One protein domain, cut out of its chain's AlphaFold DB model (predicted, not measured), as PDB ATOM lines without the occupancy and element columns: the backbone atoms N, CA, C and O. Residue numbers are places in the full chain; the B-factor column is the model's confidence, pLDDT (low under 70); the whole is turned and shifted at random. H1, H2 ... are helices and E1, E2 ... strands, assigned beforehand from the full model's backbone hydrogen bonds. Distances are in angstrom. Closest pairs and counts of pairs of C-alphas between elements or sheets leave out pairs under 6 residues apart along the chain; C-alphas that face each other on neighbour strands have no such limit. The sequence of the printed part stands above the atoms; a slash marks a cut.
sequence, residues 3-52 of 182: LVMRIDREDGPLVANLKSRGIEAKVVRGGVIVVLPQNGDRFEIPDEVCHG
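AT A GLANCE: This is residues 3 to 52 of the 182 residues of an uncharacterized protein of Parcubacteria group bacterium GW2011_GWA2_40_23 (UniProt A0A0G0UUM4). A small antiparallel sheet, ordered E1, E3, E2, has one helix, H1, over one face along E2; a loop with E4 reaches beyond one end, and the last residues fold back toward the sheet. The 50 printed residues hold E1, H1, E2, E3, E4 in chain order, class mixed. The whole is compact, radius of gyration of the C-alphas 10.2 A, but elongated, 31 by 19 by 16 A.

IN THESE COORDINATES: E1 is residues 3 to 7, 13.4 A, from C-alpha 3 at (112.845, 92.392, 88.778). E3 is 31 to 35, 13.3 A; E2 25 to 28, 9.6 A; H1 12 to 20, 12.4 A. E4, 42 to 44, 6.4 A, ends at C-alpha 44 (105.767, 98.617, 90.875).

HOW THE PARTS SIT: Within hydrogen-bond range are N 5 and O 34 of E1 and E3, 2.8 A, and N 26 and O 33 of the hairpin E2 and E3, 2.9 A. H1 is on the sheet, height 7.6 A, its closest C-alphas to E2 being Val 15 and Ala 25, 5.5 A. Every O i to N i+4 pair in H1 is within range. E1, H1, E2 form a split strand-helix-strand unit, E3 between the strands, with a right-handed crossover. E4 pairs with no named strand.

THE WHOLE: The farthest C-alphas, Arg 29 and Gly 40, are 31.3 A apart. The printed part has no cut, no link is long, and no printed residue is under 70 in pLDDT.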
ATOM      1  N   LEU A   3     112.340  91.260  89.534       95.56
ATOM      2  CA  LEU A   3     112.845  92.392  88.778       95.56
ATOM      3  C   LEU A   3     113.639  93.308  89.698       95.56
ATOM      4  O   LEU A   3     113.235  93.571  90.834       95.56
ATOM      5  N   VAL A   4     114.757  93.812  89.188       96.56
ATOM      6  CA  VAL A   4     115.550  94.823  89.883       96.56
ATOM      7  C   VAL A   4     115.768  96.032  89.001       96.56
ATOM      8  O   VAL A   4     116.026  95.916  87.803       96.56
ATOM      9  N   MET A   5     115.698  97.203  89.614       96.81
ATOM     10  CA  MET A   5     116.101  98.453  88.998       96.81
ATOM     11  C   MET A   5     117.513  98.803  89.449       96.81
ATOM     12  O   MET A   5     117.816  98.785  90.644       96.81
ATOM     13  N   ARG A   6     118.380  99.145  88.498       96.69
ATOM     14  CA  ARG A   6     119.735  99.621  88.760       96.69
ATOM     15  C   ARG A   6     119.875 101.079  88.361       96.69
ATOM     16  O   ARG A   6     119.589 101.452  87.227       96.69
ATOM     17  N   ILE A   7     120.388 101.883  89.279       96.56
ATOM     18  CA  ILE A   7     120.728 103.286  89.045       96.56
ATOM     19  C   ILE A   7     122.244 103.402  89.065       96.56
ATOM     20  O   ILE A   7     122.877 102.960  90.022       96.56
ATOM     21  N   ASP A   8     122.832 104.016  88.041       94.94
ATOM     22  CA  ASP A   8     124.289 104.145  87.881       94.94
ATOM     23  C   ASP A   8     124.867 105.330  88.677       94.94
ATOM     24  O   ASP A   8     125.697 106.104  88.201       94.94
ATOM     25  N   ARG A   9     124.378 105.498  89.909       95.31
ATOM     26  CA  ARG A   9     124.856 106.474  90.887       95.31
ATOM     27  C   ARG A   9     124.659 105.908  92.283       95.31
ATOM     28  O   ARG A   9     123.581 105.417  92.602       95.31
ATOM     29  N   GLU A  10     125.692 105.985  93.112       95.88
ATOM     30  CA  GLU A  10     125.567 105.656  94.532       95.88
ATOM     31  C   GLU A  10     124.746 106.744  95.234       95.88
ATOM     32  O   GLU A  10     125.056 107.931  95.134       95.88
ATOM     33  N   ASP A  11     123.672 106.344  95.915       96.81
ATOM     34  CA  ASP A  11     122.730 107.270  96.545       96.81
ATOM     35  C   ASP A  11     122.208 106.677  97.864       96.81
ATOM     36  O   ASP A  11     121.196 105.976  97.928       96.81
ATOM     37  N   GLY A  12     122.971 106.905  98.936       96.62
ATOM     38  CA  GLY A  12     122.620 106.458 100.286       96.62
ATOM     39  C   GLY A  12     121.283 107.020 100.794       96.62
ATOM     40  O   GLY A  12     120.482 106.238 101.314       96.62
ATOM     41  N   PRO A  13     121.004 108.331 100.637       97.94
ATOM     42  CA  PRO A  13     119.713 108.919 100.996       97.94
ATOM     43  C   PRO A  13     118.524 108.261 100.290       97.94
ATOM     44  O   PRO A  13     117.535 107.943 100.952       97.94
ATOM     45  N   LEU A  14     118.631 107.987  98.984       97.12
ATOM     46  CA  LEU A  14     117.605 107.256  98.238       97.12
ATOM     47  C   LEU A  14     117.361 105.863  98.832       97.12
ATOM     48  O   LEU A  14     116.218 105.492  99.088       97.12
ATOM     49  N   VAL A  15     118.425 105.100  99.101       97.69
ATOM     50  CA  VAL A  15     118.303 103.761  99.701       97.69
ATOM     51  C   VAL A  15     117.633 103.821 101.074       97.69
ATOM     52  O   VAL A  15     116.779 102.987 101.371       97.69
ATOM     53  N   ALA A  16     117.985 104.797 101.915       97.81
ATOM     54  CA  ALA A  16     117.352 104.984 103.220       97.81
ATOM     55  C   ALA A  16     115.859 105.334 103.087       97.81
ATOM     56  O   ALA A  16     115.035 104.776 103.815       97.81
ATOM     57  N   ASN A  17     115.508 106.201 102.130       97.81
ATOM     58  CA  ASN A  17     114.121 106.545 101.831       97.81
ATOM     59  C   ASN A  17     113.315 105.314 101.384       97.81
ATOM     60  O   ASN A  17     112.299 105.000 102.005       97.81
ATOM     61  N   LEU A  18     113.798 104.564 100.391       97.50
ATOM     62  CA  LEU A  18     113.143 103.344  99.905       97.50
ATOM     63  C   LEU A  18     112.948 102.314 101.029       97.50
ATOM     64  O   LEU A  18     111.844 101.799 101.216       97.50
ATOM     65  N   LYS A  19     113.977 102.085 101.855       97.88
ATOM     66  CA  LYS A  19     113.890 101.166 103.001       97.88
ATOM     67  C   LYS A  19     112.861 101.598 104.042       97.88
ATOM     68  O   LYS A  19     112.179 100.740 104.593       97.88
ATOM     69  N   SER A  20     112.715 102.901 104.296       97.69
ATOM     70  CA  SER A  20     111.694 103.419 105.224       97.69
ATOM     71  C   SER A  20     110.257 103.109 104.777       97.69
ATOM     72  O   SER A  20     109.357 103.040 105.608       97.69
ATOM     73  N   ARG A  21     110.061 102.849 103.476       96.81
ATOM     74  CA  ARG A  21     108.795 102.428 102.856       96.81
ATOM     75  C   ARG A  21     108.667 100.906 102.713       96.81
ATOM     76  O   ARG A  21     107.704 100.435 102.118       96.81
ATOM     77  N   GLY A  22     109.630 100.137 103.226       96.69
ATOM     78  CA  GLY A  22     109.661  98.677 103.109       96.69
ATOM     79  C   GLY A  22     110.154  98.154 101.757       96.69
ATOM     80  O   GLY A  22     110.006  96.967 101.485       96.69
ATOM     81  N   ILE A  23     110.745  99.006 100.914       97.31
ATOM     82  CA  ILE A  23     111.298  98.598  99.617       97.31
ATOM     83  C   ILE A  23     112.748  98.150  99.814       97.31
ATOM     84  O   ILE A  23     113.576  98.879 100.373       97.31
ATOM     85  N   GLU A  24     113.072  96.943  99.349       97.81
ATOM     86  CA  GLU A  24     114.431  96.417  99.431       97.81
ATOM     87  C   GLU A  24     115.345  97.142  98.433       97.81
ATOM     88  O   GLU A  24     115.184  97.069  97.216       97.81
ATOM     89  N   ALA A  25     116.344  97.842  98.968       97.56
ATOM     90  CA  ALA A  25     117.347  98.546  98.185       97.56
ATOM     91  C   ALA A  25     118.732  98.432  98.830       97.56
ATOM     92  O   ALA A  25     118.869  98.345 100.055       97.56
ATOM     93  N   LYS A  26     119.785  98.464  98.016       97.44
ATOM     94  CA  LYS A  26     121.176  98.442  98.480       97.44
ATOM     95  C   LYS A  26     122.066  99.317  97.608       97.44
ATOM     96  O   LYS A  26     121.945  99.316  96.385       97.44
ATOM     97  N   VAL A  27     122.996 100.022  98.248       97.00
ATOM     98  CA  VAL A  27     124.124 100.633  97.542       97.00
ATOM     99  C   VAL A  27     125.081  99.511  97.149       97.00
ATOM    100  O   VAL A  27     125.409  98.649  97.965       97.00
ATOM    101  N   VAL A  28     125.503  99.508  95.893       94.12
ATOM    102  CA  VAL A  28     126.539  98.624  95.356       94.12
ATOM    103  C   VAL A  28     127.618  99.480  94.713       94.12
ATOM    104  O   VAL A  28     127.393 100.651  94.423       94.12
ATOM    105  N   ARG A  29     128.790  98.900  94.446       93.00
ATOM    106  CA  ARG A  29     129.853  99.636  93.760       93.00
ATOM    107  C   ARG A  29     129.342 100.179  92.422       93.00
ATOM    108  O   ARG A  29     128.980  99.403  91.534       93.00
ATOM    109  N   GLY A  30     129.352 101.502  92.285       93.00
ATOM    110  CA  GLY A  30     128.923 102.199  91.076       93.00
ATOM    111  C   GLY A  30     127.407 102.315  90.901       93.00
ATOM    112  O   GLY A  30     126.969 102.585  89.785       93.00
ATOM    113  N   GLY A  31     126.595 102.095  91.942       95.50
ATOM    114  CA  GLY A  31     125.156 102.298  91.811       95.50
ATOM    115  C   GLY A  31     124.285 101.936  93.008       95.50
ATOM    116  O   GLY A  31     124.744 101.628  94.105       95.50
ATOM    117  N   VAL A  32     122.981 101.933  92.760       97.06
ATOM    118  CA  VAL A  32     121.954 101.418  93.668       97.06
ATOM    119  C   VAL A  32     121.199 100.304  92.958       97.06
ATOM    120  O   VAL A  32     120.857 100.445  91.785       97.06
ATOM    121  N   ILE A  33     120.945  99.203  93.665       97.12
ATOM    122  CA  ILE A  33     120.035  98.139  93.230       97.12
ATOM    123  C   ILE A  33     118.777  98.225  94.082       97.12
ATOM    124  O   ILE A  33     118.869  98.257  95.311       97.12
ATOM    125  N   VAL A  34     117.624  98.236  93.427       97.88
ATOM    126  CA  VAL A  34     116.300  98.238  94.050       97.88
ATOM    127  C   VAL A  34     115.551  97.005  93.582       97.88
ATOM    128  O   VAL A  34     115.349  96.834  92.382       97.88
ATOM    129  N   VAL A  35     115.150  96.143  94.510       97.50
ATOM    130  CA  VAL A  35     114.244  95.030  94.214       97.50
ATOM    131  C   VAL A  35     112.846  95.612  94.093       97.50
ATOM    132  O   VAL A  35     112.358  96.255  95.025       97.50
ATOM    133  N   LEU A  36     112.222  95.442  92.928       97.00
ATOM    134  CA  LEU A  36     110.912  96.031  92.690       97.00
ATOM    135  C   LEU A  36     109.855  95.324  93.552       97.00
ATOM    136  O   LEU A  36     109.778  94.091  93.513       97.00
ATOM    137  N   PRO A  37     109.039  96.064  94.324       96.25
ATOM    138  CA  PRO A  37     107.942  95.474  95.077       96.25
ATOM    139  C   PRO A  37     106.934  94.832  94.121       96.25
ATOM    140  O   PRO A  37     106.555  95.414  93.104       96.25
ATOM    141  N   GLN A  38     106.508  93.616  94.455       95.38
ATOM    142  CA  GLN A  38     105.547  92.856  93.667       95.38
ATOM    143  C   GLN A  38     104.148  92.960  94.284       95.38
ATOM    144  O   GLN A  38     103.960  92.657  95.463       95.38
ATOM    145  N   ASN A  39     103.166  93.334  93.468       93.19
ATOM    146  CA  ASN A  39     101.755  93.416  93.820       93.19
ATOM    147  C   ASN A  39     100.936  92.609  92.800       93.19
ATOM    148  O   ASN A  39     100.713  93.034  91.664       93.19
ATOM    149  N   GLY A  40     100.552  91.390  93.182       92.38
ATOM    150  CA  GLY A  40      99.942  90.432  92.261       92.38
ATOM    151  C   GLY A  40     100.909  90.010  91.149       92.38
ATOM    152  O   GLY A  40     101.991  89.479  91.413       92.38
ATOM    153  N   ASP A  41     100.515  90.233  89.896       91.38
ATOM    154  CA  ASP A  41     101.301  89.916  88.699       91.38
ATOM    155  C   ASP A  41     102.156  91.093  88.194       91.38
ATOM    156  O   ASP A  41     102.818  90.980  87.158       91.38
ATOM    157  N   ARG A  42     102.148  92.223  88.914       94.81
ATOM    158  CA  ARG A  42     102.863  93.449  88.553       94.81
ATOM    159  C   ARG A  42     103.979  93.754  89.546       94.81
ATOM    160  O   ARG A  42     103.871  93.476  90.737       94.81
ATOM    161  N   PHE A  43     105.033  94.371  89.039       96.44
ATOM    162  CA  PHE A  43     106.122  94.974  89.789       96.44
ATOM    163  C   PHE A  43     105.988  96.488  89.682       96.44
ATOM    164  O   PHE A  43     105.948  97.027  88.573       96.44
ATOM    165  N   GLU A  44     105.900  97.163  90.821       96.62
ATOM    166  CA  GLU A  44     105.767  98.617  90.875       96.62
ATOM    167  C   GLU A  44     107.160  99.254  90.823       96.62
ATOM    168  O   GLU A  44     108.073  98.844  91.544       96.62
ATOM    169  N   ILE A  45     107.338 100.248  89.955       97.00
ATOM    170  CA  ILE A  45     108.574 101.024  89.855       97.00
ATOM    171  C   ILE A  45     108.405 102.291  90.698       97.00
ATOM    172  O   ILE A  45     107.565 103.124  90.358       97.00
ATOM    173  N   PRO A  46     109.204 102.485  91.763       96.44
ATOM    174  CA  PRO A  46     109.210 103.749  92.490       96.44
ATOM    175  C   PRO A  46     109.616 104.911  91.574       96.44
ATOM    176  O   PRO A  46     110.580 104.795  90.811       96.44
ATOM    177  N   ASP A  47     108.912 106.039  91.666       96.12
ATOM    178  CA  ASP A  47     109.165 107.235  90.848       96.12
ATOM    179  C   ASP A  47     110.629 107.680  90.903       96.12
ATOM    180  O   ASP A  47     111.218 108.071  89.897       96.12
ATOM    181  N   GLU A  48     111.258 107.555  92.073       94.81
ATOM    182  CA  GLU A  48     112.638 107.970  92.309       94.81
ATOM    183  C   GLU A  48     113.656 107.175  91.482       94.81
ATOM    184  O   GLU A  48     114.799 107.603  91.314       94.81
ATOM    185  N   VAL A  49     113.254 106.005  90.977       95.31
ATOM    186  CA  VAL A  49     114.123 105.067  90.261       95.31
ATOM    187  C   VAL A  49     113.623 104.757  88.851       95.31
ATOM    188  O   VAL A  49     114.216 103.922  88.171       95.31
ATOM    189  N   CYS A  50     112.584 105.454  88.375       93.25
ATOM    190  CA  CYS A  50     111.960 105.209  87.069       93.25
ATOM    191  C   CYS A  50     112.894 105.431  85.865       93.25
ATOM    192  O   CYS A  50     112.650 104.901  84.786       93.25
ATOM    193  N   HIS A  51     113.994 106.164  86.053       92.38
ATOM    194  CA  HIS A  51     115.037 106.378  85.043       92.38
ATOM    195  C   HIS A  51     116.180 105.351  85.105       92.38
ATOM    196  O   HIS A  51     117.168 105.477  84.380       92.38
ATOM    197  N   GLY A  52     116.090 104.373  86.006       94.31
ATOM    198  CA  GLY A  52     117.064 103.299  86.114       94.31
ATOM    199  C   GLY A  52     116.989 102.315  84.948       94.31
ATOM    200  O   GLY A  52     116.102 102.350  84.096       94.31
TER     201      GLY A  52